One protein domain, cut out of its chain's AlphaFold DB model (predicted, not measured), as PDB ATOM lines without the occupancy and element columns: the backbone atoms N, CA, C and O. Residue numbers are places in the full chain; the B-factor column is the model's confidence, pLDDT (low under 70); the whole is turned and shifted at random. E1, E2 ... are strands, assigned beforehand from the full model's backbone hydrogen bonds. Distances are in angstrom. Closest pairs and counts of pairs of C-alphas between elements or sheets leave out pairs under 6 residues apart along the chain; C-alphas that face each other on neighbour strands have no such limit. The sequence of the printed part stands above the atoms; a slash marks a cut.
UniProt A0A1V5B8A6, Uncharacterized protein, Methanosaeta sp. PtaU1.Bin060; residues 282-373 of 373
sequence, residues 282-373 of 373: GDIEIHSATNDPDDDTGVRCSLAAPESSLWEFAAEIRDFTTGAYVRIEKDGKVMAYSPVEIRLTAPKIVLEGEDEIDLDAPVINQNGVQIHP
ATOM      1  N   GLY A 282     -56.833 -45.214   4.521       89.06
ATOM      2  CA  GLY A 282     -56.184 -43.898   4.527       89.06
ATOM      3  C   GLY A 282     -54.674 -43.936   4.284       89.06
ATOM      4  O   GLY A 282     -54.071 -42.873   4.145       89.06
ATOM      5  N   ASP A 283     -54.081 -45.128   4.182       91.31
ATOM      6  CA  ASP A 283     -52.672 -45.299   3.828       91.31
ATOM      7  C   ASP A 283     -52.406 -44.840   2.392       91.31
ATOM      8  O   ASP A 283     -53.166 -45.152   1.469       91.31
ATOM      9  N   ILE A 284     -51.311 -44.103   2.200       93.31
ATOM     10  CA  ILE A 284     -50.886 -43.605   0.889       93.31
ATOM     11  C   ILE A 284     -49.437 -43.994   0.641       93.31
ATOM     12  O   ILE A 284     -48.567 -43.780   1.482       93.31
ATOM     13  N   GLU A 285     -49.173 -44.493  -0.559       91.50
ATOM     14  CA  GLU A 285     -47.840 -44.816  -1.046       91.50
ATOM     15  C   GLU A 285     -47.582 -44.122  -2.388       91.50
ATOM     16  O   GLU A 285     -48.434 -44.095  -3.278       91.50
ATOM     17  N   ILE A 286     -46.380 -43.574  -2.547       94.62
ATOM     18  CA  ILE A 286     -45.841 -43.107  -3.821       94.62
ATOM     19  C   ILE A 286     -44.496 -43.785  -4.024       94.62
ATOM     20  O   ILE A 286     -43.581 -43.597  -3.226       94.62
ATOM     21  N   HIS A 287     -44.348 -44.508  -5.124       93.38
ATOM     22  CA  HIS A 287     -43.161 -45.300  -5.391       93.38
ATOM     23  C   HIS A 287     -42.643 -45.034  -6.807       93.38
ATOM     24  O   HIS A 287     -43.402 -44.984  -7.770       93.38
ATOM     25  N   SER A 288     -41.335 -44.829  -6.961       93.38
ATOM     26  CA  SER A 288     -40.701 -44.607  -8.270       93.38
ATOM     27  C   SER A 288     -40.519 -45.878  -9.116       93.38
ATOM     28  O   SER A 288     -40.268 -45.770 -10.319       93.38
ATOM     29  N   ALA A 289     -40.667 -47.055  -8.508       88.81
ATOM     30  CA  ALA A 289     -40.572 -48.354  -9.156       88.81
ATOM     31  C   ALA A 289     -41.818 -49.198  -8.846       88.81
ATOM     32  O   ALA A 289     -42.643 -48.830  -8.012       88.81
ATOM     33  N   THR A 290     -41.951 -50.297  -9.576       84.69
ATOM     34  CA  THR A 290     -42.867 -51.387  -9.255       84.69
ATOM     35  C   THR A 290     -42.095 -52.660  -9.544       84.69
ATOM     36  O   THR A 290     -41.908 -53.003 -10.713       84.69
ATOM     37  N   ASN A 291     -41.626 -53.321  -8.491       67.75
ATOM     38  CA  ASN A 291     -41.081 -54.671  -8.580       67.75
ATOM     39  C   ASN A 291     -42.031 -55.597  -7.837       67.75
ATOM     40  O   ASN A 291     -42.173 -55.512  -6.627       67.75
ATOM     41  N   ASP A 292     -42.712 -56.455  -8.577       58.91
ATOM     42  CA  ASP A 292     -43.631 -57.434  -8.013       58.91
ATOM     43  C   ASP A 292     -42.841 -58.705  -7.628       58.91
ATOM     44  O   ASP A 292     -42.108 -59.208  -8.493       58.91
ATOM     45  N   PRO A 293     -42.929 -59.235  -6.390       57.69
ATOM     46  CA  PRO A 293     -43.753 -58.782  -5.254       57.69
ATOM     47  C   PRO A 293     -43.007 -57.927  -4.214       57.69
ATOM     48  O   PRO A 293     -43.631 -57.389  -3.306       57.69
ATOM     49  N   ASP A 294     -41.679 -57.826  -4.304       65.31
ATOM     50  CA  ASP A 294     -40.855 -57.358  -3.178       65.31
ATOM     51  C   ASP A 294     -40.861 -55.829  -2.986       65.31
ATOM     52  O   ASP A 294     -40.530 -55.343  -1.906       65.31
ATOM     53  N   ASP A 295     -41.236 -55.076  -4.028       70.62
ATOM     54  CA  ASP A 295     -41.281 -53.609  -4.101       70.62
ATOM     55  C   ASP A 295     -40.087 -52.935  -3.381       70.62
ATOM     56  O   ASP A 295     -40.220 -51.990  -2.604       70.62
ATOM     57  N   ASP A 296     -38.885 -53.457  -3.643       81.75
ATOM     58  CA  ASP A 296     -37.650 -53.205  -2.894       81.75
ATOM     59  C   ASP A 296     -36.598 -52.430  -3.701       81.75
ATOM     60  O   ASP A 296     -35.397 -52.509  -3.438       81.75
ATOM     61  N   THR A 297     -37.016 -51.669  -4.714       88.44
ATOM     62  CA  THR A 297     -36.096 -50.880  -5.549       88.44
ATOM     63  C   THR A 297     -36.591 -49.465  -5.766       88.44
ATOM     64  O   THR A 297     -37.778 -49.192  -5.730       88.44
ATOM     65  N   GLY A 298     -35.677 -48.537  -6.047       91.75
ATOM     66  CA  GLY A 298     -36.037 -47.135  -6.235       91.75
ATOM     67  C   GLY A 298     -36.400 -46.440  -4.920       91.75
ATOM     68  O   GLY A 298     -35.942 -46.823  -3.848       91.75
ATOM     69  N   VAL A 299     -37.167 -45.358  -5.021       94.62
ATOM     70  CA  VAL A 299     -37.551 -44.493  -3.900       94.62
ATOM     71  C   VAL A 299     -39.045 -44.587  -3.619       94.62
ATOM     72  O   VAL A 299     -39.852 -44.359  -4.528       94.62
ATOM     73  N   ARG A 300     -39.398 -44.831  -2.357       94.69
ATOM     74  CA  ARG A 300     -40.772 -44.885  -1.851       94.69
ATOM     75  C   ARG A 300     -41.017 -43.817  -0.792       94.69
ATOM     76  O   ARG A 300     -40.167 -43.565   0.057       94.69
ATOM     77  N   CYS A 301     -42.196 -43.211  -0.847       95.81
ATOM     78  CA  CYS A 301     -42.775 -42.372   0.190       95.81
ATOM     79  C   CYS A 301     -44.074 -43.027   0.670       95.81
ATOM     80  O   CYS A 301     -44.977 -43.239  -0.138       95.81
ATOM     81  N   SER A 302     -44.171 -43.328   1.959       94.94
ATOM     82  CA  SER A 302     -45.316 -43.994   2.583       94.94
ATOM     83  C   SER A 302     -45.846 -43.147   3.734       94.94
ATOM     84  O   SER A 302     -45.067 -42.602   4.517       94.94
ATOM     85  N   LEU A 303     -47.165 -43.029   3.833       95.69
ATOM     86  CA  LEU A 303     -47.890 -42.238   4.829       95.69
ATOM     87  C   LEU A 303     -48.965 -43.116   5.460       95.69
ATOM     88  O   LEU A 303     -49.975 -43.397   4.812       95.69
ATOM     89  N   ALA A 304     -48.735 -43.552   6.695       94.81
ATOM     90  CA  ALA A 304     -49.667 -44.417   7.395       94.81
ATOM     91  C   ALA A 304     -50.828 -43.611   7.980       94.81
ATOM     92  O   ALA A 304     -50.627 -42.572   8.618       94.81
ATOM     93  N   ALA A 305     -52.039 -44.133   7.849       92.81
ATOM     94  CA  ALA A 305     -53.153 -43.741   8.683       92.81
ATOM     95  C   ALA A 305     -52.830 -44.040  10.162       92.81
ATOM     96  O   ALA A 305     -52.121 -45.013  10.461       92.81
ATOM     97  N   PRO A 306     -53.342 -43.235  11.112       88.25
ATOM     98  CA  PRO A 306     -53.067 -43.410  12.542       88.25
ATOM     99  C   PRO A 306     -53.332 -44.835  13.057       88.25
ATOM    100  O   PRO A 306     -52.583 -45.357  13.881       88.25
ATOM    101  N   GLU A 307     -54.382 -45.464  12.543       87.00
ATOM    102  CA  GLU A 307     -54.875 -46.795  12.889       87.00
ATOM    103  C   GLU A 307     -54.323 -47.925  12.009       87.00
ATOM    104  O   GLU A 307     -54.639 -49.089  12.259       87.00
ATOM    105  N   SER A 308     -53.519 -47.605  10.991       85.44
ATOM    106  CA  SER A 308     -53.017 -48.609  10.053       85.44
ATOM    107  C   SER A 308     -52.201 -49.677  10.771       85.44
ATOM    108  O   SER A 308     -51.403 -49.375  11.660       85.44
ATOM    109  N   SER A 309     -52.372 -50.933  10.365       82.88
ATOM    110  CA  SER A 309     -51.522 -52.043  10.809       82.88
ATOM    111  C   SER A 309     -50.510 -52.477   9.747       82.88
ATOM    112  O   SER A 309     -49.645 -53.297  10.041       82.88
ATOM    113  N   LEU A 310     -50.582 -51.895   8.542       79.69
ATOM    114  CA  LEU A 310     -49.687 -52.216   7.430       79.69
ATOM    115  C   LEU A 310     -48.263 -51.727   7.702       79.69
ATOM    116  O   LEU A 310     -47.297 -52.408   7.358       79.69
ATOM    117  N   TRP A 311     -48.126 -50.565   8.348       86.06
ATOM    118  CA  TRP A 311     -46.834 -49.942   8.634       86.06
ATOM    119  C   TRP A 311     -46.663 -49.625  10.122       86.06
ATOM    120  O   TRP A 311     -47.582 -49.160  10.801       86.06
ATOM    121  N   GLU A 312     -45.452 -49.848  10.633       89.12
ATOM    122  CA  GLU A 312     -45.083 -49.539  12.025       89.12
ATOM    123  C   GLU A 312     -44.850 -48.033  12.246       89.12
ATOM    124  O   GLU A 312     -45.021 -47.527  13.354       89.12
ATOM    125  N   PHE A 313     -44.547 -47.305  11.171       93.62
ATOM    126  CA  PHE A 313     -44.262 -45.873  11.170       93.62
ATOM    127  C   PHE A 313     -45.472 -45.032  10.744       93.62
ATOM    128  O   PHE A 313     -46.415 -45.539  10.146       93.62
ATOM    129  N   ALA A 314     -45.441 -43.729  11.032       95.88
ATOM    130  CA  ALA A 314     -46.427 -42.754  10.564       95.88
ATOM    131  C   ALA A 314     -46.095 -42.218   9.159       95.88
ATOM    132  O   ALA A 314     -46.987 -42.022   8.338       95.88
ATOM    133  N   ALA A 315     -44.813 -41.992   8.861       96.94
ATOM    134  CA  ALA A 315     -44.359 -41.603   7.527       96.94
ATOM    135  C   ALA A 315     -42.929 -42.088   7.260       96.94
ATOM    136  O   ALA A 315     -42.098 -42.066   8.163       96.94
ATOM    137  N   GLU A 316     -42.615 -42.469   6.026       96.44
ATOM    138  CA  GLU A 316     -41.263 -42.855   5.608       96.44
ATOM    139  C   GLU A 316     -40.987 -42.379   4.181       96.44
ATOM    140  O   GLU A 316     -41.802 -42.592   3.289       96.44
ATOM    141  N   ILE A 317     -39.816 -41.786   3.951       97.12
ATOM    142  CA  ILE A 317     -39.219 -41.660   2.619       97.12
ATOM    143  C   ILE A 317     -37.946 -42.496   2.624       97.12
ATOM    144  O   ILE A 317     -37.046 -42.229   3.420       97.12
ATOM    145  N   ARG A 318     -37.860 -43.486   1.738       95.38
ATOM    146  CA  ARG A 318     -36.754 -44.444   1.674       95.38
ATOM    147  C   ARG A 318     -36.277 -44.629   0.244       95.38
ATOM    148  O   ARG A 318     -37.084 -44.829  -0.657       95.38
ATOM    149  N   ASP A 319     -34.965 -44.597   0.052       95.50
ATOM    150  CA  ASP A 319     -34.311 -45.078  -1.163       95.50
ATOM    151  C   ASP A 319     -33.800 -46.496  -0.909       95.50
ATOM    152  O   ASP A 319     -32.864 -46.704  -0.136       95.50
ATOM    153  N   PHE A 320     -34.406 -47.483  -1.558       92.75
ATOM    154  CA  PHE A 320     -34.008 -48.878  -1.418       92.75
ATOM    155  C   PHE A 320     -32.650 -49.189  -2.057       92.75
ATOM    156  O   PHE A 320     -31.997 -50.150  -1.663       92.75
ATOM    157  N   THR A 321     -32.184 -48.359  -2.992       90.88
ATOM    158  CA  THR A 321     -30.895 -48.555  -3.675       90.88
ATOM    159  C   THR A 321     -29.723 -48.303  -2.735       90.88
ATOM    160  O   THR A 321     -28.731 -49.028  -2.747       90.88
ATOM    161  N   THR A 322     -29.821 -47.242  -1.933       92.94
ATOM    162  CA  THR A 322     -28.777 -46.842  -0.982       92.94
ATOM    163  C   THR A 322     -29.080 -47.301   0.442       92.94
ATOM    164  O   THR A 322     -28.170 -47.405   1.258       92.94
ATOM    165  N   GLY A 323     -30.348 -47.571   0.755       92.19
ATOM    166  CA  GLY A 323     -30.830 -47.839   2.106       92.19
ATOM    167  C   GLY A 323     -31.038 -46.578   2.950       92.19
ATOM    168  O   GLY A 323     -31.413 -46.700   4.114       92.19
ATOM    169  N   ALA A 324     -30.806 -45.380   2.400       94.94
ATOM    170  CA  ALA A 324     -31.049 -44.121   3.101       94.94
ATOM    171  C   ALA A 324     -32.552 -43.899   3.339       94.94
ATOM    172  O   ALA A 324     -33.374 -44.193   2.466       94.94
ATOM    173  N   TYR A 325     -32.914 -43.346   4.499       96.06
ATOM    174  CA  TYR A 325     -34.307 -43.028   4.811       96.06
ATOM    175  C   TYR A 325     -34.469 -41.858   5.786       96.06
ATOM    176  O   TYR A 325     -33.583 -41.539   6.581       96.06
ATOM    177  N   VAL A 326     -35.654 -41.253   5.750       96.44
ATOM    178  CA  VAL A 326     -36.193 -40.395   6.809       96.44
ATOM    179  C   VAL A 326     -37.541 -40.969   7.214       96.44
ATOM    180  O   VAL A 326     -38.389 -41.204   6.355       96.44
ATOM    181  N   ARG A 327     -37.740 -41.204   8.510       96.12
ATOM    182  CA  ARG A 327     -38.924 -41.867   9.052       96.12
ATOM    183  C   ARG A 327     -39.448 -41.136  10.281       96.12
ATOM    184  O   ARG A 327     -38.669 -40.704  11.123       96.12
ATOM    185  N   ILE A 328     -40.765 -41.025  10.384       96.06
ATOM    186  CA  ILE A 328     -41.489 -40.563  11.566       96.06
ATOM    187  C   ILE A 328     -42.238 -41.768  12.124       96.06
ATOM    188  O   ILE A 328     -43.093 -42.328  11.442       96.06
ATOM    189  N   GLU A 329     -41.911 -42.176  13.341       94.44
ATOM    190  CA  GLU A 329     -42.582 -43.258  14.057       94.44
ATOM    191  C   GLU A 329     -43.929 -42.790  14.624       94.44
ATOM    192  O   GLU A 329     -44.162 -41.599  14.846       94.44
ATOM    193  N   LYS A 330     -44.837 -43.735  14.888       91.62
ATOM    194  CA  LYS A 330     -46.172 -43.427  15.437       91.62
ATOM    195  C   LYS A 330     -46.135 -42.834  16.847       91.62
ATOM    196  O   LYS A 330     -47.080 -42.160  17.247       91.62
ATOM    197  N   ASP A 331     -45.049 -43.055  17.587       90.31
ATOM    198  CA  ASP A 331     -44.807 -42.456  18.903       90.31
ATOM    199  C   ASP A 331     -44.216 -41.032  18.830       90.31
ATOM    200  O   ASP A 331     -43.975 -40.412  19.865       90.31
ATOM    201  N   GLY A 332     -44.011 -40.496  17.620       86.75
ATOM    202  CA  GLY A 332     -43.494 -39.151  17.378       86.75
ATOM    203  C   GLY A 332     -41.976 -39.066  17.205       86.75
ATOM    204  O   GLY A 332     -41.476 -37.975  16.926       86.75
ATOM    205  N   LYS A 333     -41.228 -40.174  17.323       87.56
ATOM    206  CA  LYS A 333     -39.782 -40.171  17.049       87.56
ATOM    207  C   LYS A 333     -39.504 -39.916  15.572       87.56
ATOM    208  O   LYS A 333     -40.172 -40.464  14.699       87.56
ATOM    209  N   VAL A 334     -38.475 -39.124  15.284       90.56
ATOM    210  CA  VAL A 334     -37.996 -38.881  13.916       90.56
ATOM    211  C   VAL A 334     -36.611 -39.491  13.766       90.56
ATOM    212  O   VAL A 334     -35.699 -39.153  14.512       90.56
ATOM    213  N   MET A 335     -36.452 -40.372  12.785       89.62
ATOM    214  CA  MET A 335     -35.192 -41.026  12.451       89.62
ATOM    215  C   MET A 335     -34.732 -40.593  11.063       89.62
ATOM    216  O   MET A 335     -35.515 -40.584  10.114       89.62
ATOM    217  N   ALA A 336     -33.451 -40.270  10.929       91.06
ATOM    218  CA  ALA A 336     -32.814 -40.012   9.646       91.06
ATOM    219  C   ALA A 336     -31.548 -40.860   9.547       91.06
ATOM    220  O   ALA A 336     -30.675 -40.779  10.406       91.06
ATOM    221  N   TYR A 337     -31.451 -41.659   8.490       91.94
ATOM    222  CA  TYR A 337     -30.319 -42.536   8.240       91.94
ATOM    223  C   TYR A 337     -29.779 -42.312   6.832       91.94
ATOM    224  O   TYR A 337     -30.524 -42.246   5.853       91.94
ATOM    225  N   SER A 338     -28.456 -42.231   6.729       90.75
ATOM    226  CA  SER A 338     -27.727 -42.172   5.470       90.75
ATOM    227  C   SER A 338     -26.468 -43.021   5.604       90.75
ATOM    228  O   SER A 338     -25.749 -42.867   6.593       90.75
ATOM    229  N   PRO A 339     -26.148 -43.875   4.621       90.06
ATOM    230  CA  PRO A 339     -24.913 -44.654   4.638       90.06
ATOM    231  C   PRO A 339     -23.656 -43.804   4.376       90.06
ATOM    232  O   PRO A 339     -22.548 -44.322   4.492       90.06
ATOM    233  N   VAL A 340     -23.802 -42.531   3.978       89.06
ATOM    234  CA  VAL A 340     -22.678 -41.664   3.576       89.06
ATOM    235  C   VAL A 340     -22.577 -40.408   4.440       89.06
ATOM    236  O   VAL A 340     -21.585 -40.215   5.134       89.06
ATOM    237  N   GLU A 341     -23.575 -39.527   4.376       84.69
ATOM    238  CA  GLU A 341     -23.562 -38.228   5.060       84.69
ATOM    239  C   GLU A 341     -24.999 -37.739   5.284       84.69
ATOM    240  O   GLU A 341     -25.861 -37.906   4.415       84.69
ATOM    241  N   ILE A 342     -25.242 -37.093   6.429       82.69
ATOM    242  CA  ILE A 342     -26.415 -36.248   6.676       82.69
ATOM    243  C   ILE A 342     -25.912 -34.824   6.896       82.69
ATOM    244  O   ILE A 342     -25.149 -34.563   7.825       82.69
ATOM    245  N   ARG A 343     -26.356 -33.886   6.052       84.06
ATOM    246  CA  ARG A 343     -25.945 -32.482   6.129       84.06
ATOM    247  C   ARG A 343     -27.125 -31.582   6.466       84.06
ATOM    248  O   ARG A 343     -28.024 -31.395   5.653       84.06
ATOM    249  N   LEU A 344     -27.073 -30.960   7.639       81.81
ATOM    250  CA  LEU A 344     -28.021 -29.927   8.050       81.81
ATOM    251  C   LEU A 344     -27.415 -28.551   7.762       81.81
ATOM    252  O   LEU A 344     -26.304 -28.247   8.187       81.81
ATOM    253  N   THR A 345     -28.114 -27.712   6.999       80.94
ATOM    254  CA  THR A 345     -27.651 -26.356   6.669       80.94
ATOM    255  C   THR A 345     -28.782 -25.368   6.886       80.94
ATOM    256  O   THR A 345     -29.758 -25.352   6.143       80.94
ATOM    257  N   ALA A 346     -28.641 -24.527   7.907       78.25
ATOM    258  CA  ALA A 346     -29.559 -23.435   8.197       78.25
ATOM    259  C   ALA A 346     -28.798 -22.283   8.880       78.25
ATOM    260  O   ALA A 346     -27.798 -22.543   9.552       78.25
ATOM    261  N   PRO A 347     -29.265 -21.021   8.771       78.44
ATOM    262  CA  PRO A 347     -28.681 -19.893   9.506       78.44
ATOM    263  C   PRO A 347     -28.676 -20.086  11.029       78.44
ATOM    264  O   PRO A 347     -27.819 -19.548  11.723       78.44
ATOM    265  N   LYS A 348     -29.641 -20.849  11.551       78.12
ATOM    266  CA  LYS A 348     -29.734 -21.260  12.950       78.12
ATOM    267  C   LYS A 348     -30.308 -22.673  12.985       78.12
ATOM    268  O   LYS A 348     -31.385 -22.897  12.440       78.12
ATOM    269  N   ILE A 349     -29.597 -23.597  13.621       78.19
ATOM    270  CA  ILE A 349     -30.105 -24.926  13.974       78.19
ATOM    271  C   ILE A 349     -30.323 -24.898  15.484       78.19
ATOM    272  O   ILE A 349     -29.415 -24.532  16.229       78.19
ATOM    273  N   VAL A 350     -31.543 -25.198  15.916       72.06
ATOM    274  CA  VAL A 350     -31.925 -25.242  17.328       72.06
ATOM    275  C   VAL A 350     -32.334 -26.668  17.636       72.06
ATOM    276  O   VAL A 350     -33.229 -27.197  16.983       72.06
ATOM    277  N   LEU A 351     -31.648 -27.273  18.596       71.50
ATOM    278  CA  LEU A 351     -31.964 -28.590  19.125       71.50
ATOM    279  C   LEU A 351     -32.468 -28.356  20.551       71.50
ATOM    280  O   LEU A 351     -31.684 -28.041  21.441       71.50
ATOM    281  N   GLU A 352     -33.786 -28.388  20.724       63.38
ATOM    282  CA  GLU A 352     -34.465 -28.198  22.008       63.38
ATOM    283  C   GLU A 352     -35.145 -29.520  22.379       63.38
ATOM    284  O   GLU A 352     -36.010 -29.998  21.648       63.38
ATOM    285  N   GLY A 353     -34.732 -30.115  23.497       59.31
ATOM    286  CA  GLY A 353     -35.273 -31.361  24.031       59.31
ATOM    287  C   GLY A 353     -34.896 -31.513  25.505       59.31
ATOM    288  O   GLY A 353     -33.880 -30.969  25.937       59.31
ATOM    289  N   GLU A 354     -35.739 -32.194  26.280       56.72
ATOM    290  CA  GLU A 354     -35.451 -32.514  27.689       56.72
ATOM    291  C   GLU A 354     -34.548 -33.758  27.833       56.72
ATOM    292  O   GLU A 354     -33.933 -33.932  28.884       56.72
ATOM    293  N   ASP A 355     -34.410 -34.557  26.764       53.66
ATOM    294  CA  ASP A 355     -33.638 -35.807  26.702       53.66
ATOM    295  C   ASP A 355     -32.385 -35.709  25.796       53.66
ATOM    296  O   ASP A 355     -32.234 -34.786  24.993       53.66
ATOM    297  N   GLU A 356     -31.477 -36.682  25.949       57.31
ATOM    298  CA  GLU A 356     -30.183 -36.812  25.258       57.31
ATOM    299  C   GLU A 356     -30.343 -36.919  23.725       57.31
ATOM    300  O   GLU A 356     -31.178 -37.670  23.217       57.31
ATOM    301  N   ILE A 357     -29.536 -36.162  22.970       61.47
ATOM    302  CA  ILE A 357     -29.470 -36.276  21.506       61.47
ATOM    303  C   ILE A 357     -28.494 -37.399  21.184       61.47
ATOM    304  O   ILE A 357     -27.282 -37.179  21.162       61.47
ATOM    305  N   ASP A 358     -29.025 -38.594  20.942       60.84
ATOM    306  CA  ASP A 358     -28.195 -39.740  20.594       60.84
ATOM    307  C   ASP A 358     -27.723 -39.627  19.139       60.84
ATOM    308  O   ASP A 358     -28.511 -39.485  18.197       60.84
ATOM    309  N   LEU A 359     -26.406 -39.608  18.964       62.50
ATOM    310  CA  LEU A 359     -25.742 -39.430  17.681       62.50
ATOM    311  C   LEU A 359     -24.797 -40.604  17.476       62.50
ATOM    312  O   LEU A 359     -23.672 -40.607  17.975       62.50
ATOM    313  N   ASP A 360     -25.223 -41.560  16.656       61.03
ATOM    314  CA  ASP A 360     -24.405 -42.725  16.291       61.03
ATOM    315  C   ASP A 360     -23.122 -42.348  15.521       61.03
ATOM    316  O   ASP A 360     -22.219 -43.169  15.341       61.03
ATOM    317  N   ALA A 361     -23.020 -41.099  15.049       58.81
ATOM    318  CA  ALA A 361     -21.877 -40.573  14.316       58.81
ATOM    319  C   ALA A 361     -21.468 -39.168  14.810       58.81
ATOM    320  O   ALA A 361     -22.324 -38.363  15.183       58.81
ATOM    321  N   PRO A 362     -20.165 -38.826  14.780       58.41
ATOM    322  CA  PRO A 362     -19.672 -37.543  15.274       58.41
ATOM    323  C   PRO A 362     -20.200 -36.359  14.450       58.41
ATOM    324  O   PRO A 362     -20.136 -36.364  13.220       58.41
ATOM    325  N   VAL A 363     -20.629 -35.290  15.130       62.19
ATOM    326  CA  VAL A 363     -20.964 -34.016  14.472       62.19
ATOM    327  C   VAL A 363     -19.677 -33.320  14.054       62.19
ATOM    328  O   VAL A 363     -18.872 -32.911  14.895       62.19
ATOM    329  N   ILE A 364     -19.491 -33.152  12.746       60.91
ATOM    330  CA  ILE A 364     -18.356 -32.426  12.174       60.91
ATOM    331  C   ILE A 364     -18.867 -31.084  11.647       60.91
ATOM    332  O   ILE A 364     -19.566 -31.015  10.638       60.91
ATOM    333  N   ASN A 365     -18.513 -29.989  12.322       61.16
ATOM    334  CA  ASN A 365     -18.721 -28.650  11.769       61.16
ATOM    335  C   ASN A 365     -17.764 -28.433  10.574       61.16
ATOM    336  O   ASN A 365     -16.660 -28.974  10.569       61.16
ATOM    337  N   GLN A 366     -18.124 -27.593   9.593       54.47
ATOM    338  CA  GLN A 366     -17.279 -27.199   8.447       54.47
ATOM    339  C   GLN A 366     -15.879 -26.674   8.839       54.47
ATOM    340  O   GLN A 366     -14.992 -26.616   7.994       54.47
ATOM    341  N   ASN A 367     -15.658 -26.353  10.118       56.59
ATOM    342  CA  ASN A 367     -14.360 -25.976  10.686       56.59
ATOM    343  C   ASN A 367     -13.546 -27.151  11.279       56.59
ATOM    344  O   ASN A 367     -12.535 -26.910  11.933       56.59
ATOM    345  N   GLY A 368     -13.976 -28.408  11.117       49.66
ATOM    346  CA  GLY A 368     -13.273 -29.595  11.632       49.66
ATOM    347  C   GLY A 368     -13.354 -29.793  13.151       49.66
ATOM    348  O   GLY A 368     -12.653 -30.641  13.697       49.66
ATOM    349  N   VAL A 369     -14.195 -29.023  13.847       48.00
ATOM    350  CA  VAL A 369     -14.418 -29.172  15.291       48.00
ATOM    351  C   VAL A 369     -15.430 -30.295  15.514       48.00
ATOM    352  O   VAL A 369     -16.584 -30.162  15.099       48.00
ATOM    353  N   GLN A 370     -14.986 -31.385  16.148       48.44
ATOM    354  CA  GLN A 370     -15.870 -32.409  16.707       48.44
ATOM    355  C   GLN A 370     -16.637 -31.800  17.877       48.44
ATOM    356  O   GLN A 370     -16.033 -31.312  18.834       48.44
ATOM    357  N   ILE A 371     -17.962 -31.810  17.787       53.25
ATOM    358  CA  ILE A 371     -18.825 -31.486  18.919       53.25
ATOM    359  C   ILE A 371     -19.096 -32.823  19.605       53.25
ATOM    360  O   ILE A 371     -19.777 -33.675  19.036       53.25
ATOM    361  N   HIS A 372     -18.474 -33.047  20.761       45.00
ATOM    362  CA  HIS A 372     -18.887 -34.144  21.633       45.00
ATOM    363  C   HIS A 372     -20.201 -33.746  22.317       45.00
ATOM    364  O   HIS A 372     -20.331 -32.562  22.646       45.00
ATOM    365  N   PRO A 373     -21.149 -34.689  22.467       46.31
ATOM    366  CA  PRO A 373     -22.390 -34.447  23.197       46.31
ATOM    367  C   PRO A 373     -22.132 -33.928  24.616       46.31
ATOM    368  O   PRO A 373     -21.113 -34.336  25.231       46.31
TER     369      PRO A 373
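What this domain is: This is residues 282 to 373 of the 373 residues of an uncharacterized protein of Methanosaeta sp. PtaU1.Bin060 (UniProt A0A1V5B8A6). With little regular structure, this is one sheet, E1 to E5 side by side as a meander, each strand the antiparallel neighbour of the one before, and then a long winding tail, residues 338 to 373, of which 344 to 355 stick out. The printed part has 92 residues, no named helix and five strands, all strand by class with 25 residues in them. It is loose, radius of gyration of the C-alphas 16.2 A, spanning 47 by 29 by 23 A.

How they stand to each other: Edge strand E1, residues 284 to 287, forms a hairpin with E2, residues 299 to 303; N 286 and O 301 are within hydrogen-bond range, 2.8 A. E2 forms a hairpin with E3, residues 313 to 319; N 302 to O 316 is 2.8 A. E3 forms one with E4, residues 325 to 329; N 317 to O 326 is 2.9 A. E4 forms one with edge strand E5, residues 334 to 337, at 160 degrees; N 327 to O 335 is 2.8 A.

Where its parts are: E1 begins at C-alpha 284 (-50.886, -43.605, 0.889). E3 is 15.9 A long. E5 ends at C-alpha 337 (-30.319, -42.536, 8.240).

The domain as a whole: The farthest C-alphas, Asp 292 and Asn 367, are 46.9 A apart. The printed part has no cut. The link E1 to E2 is long. pLDDT is under 70 at residues 291 to 294 and 352 to 373.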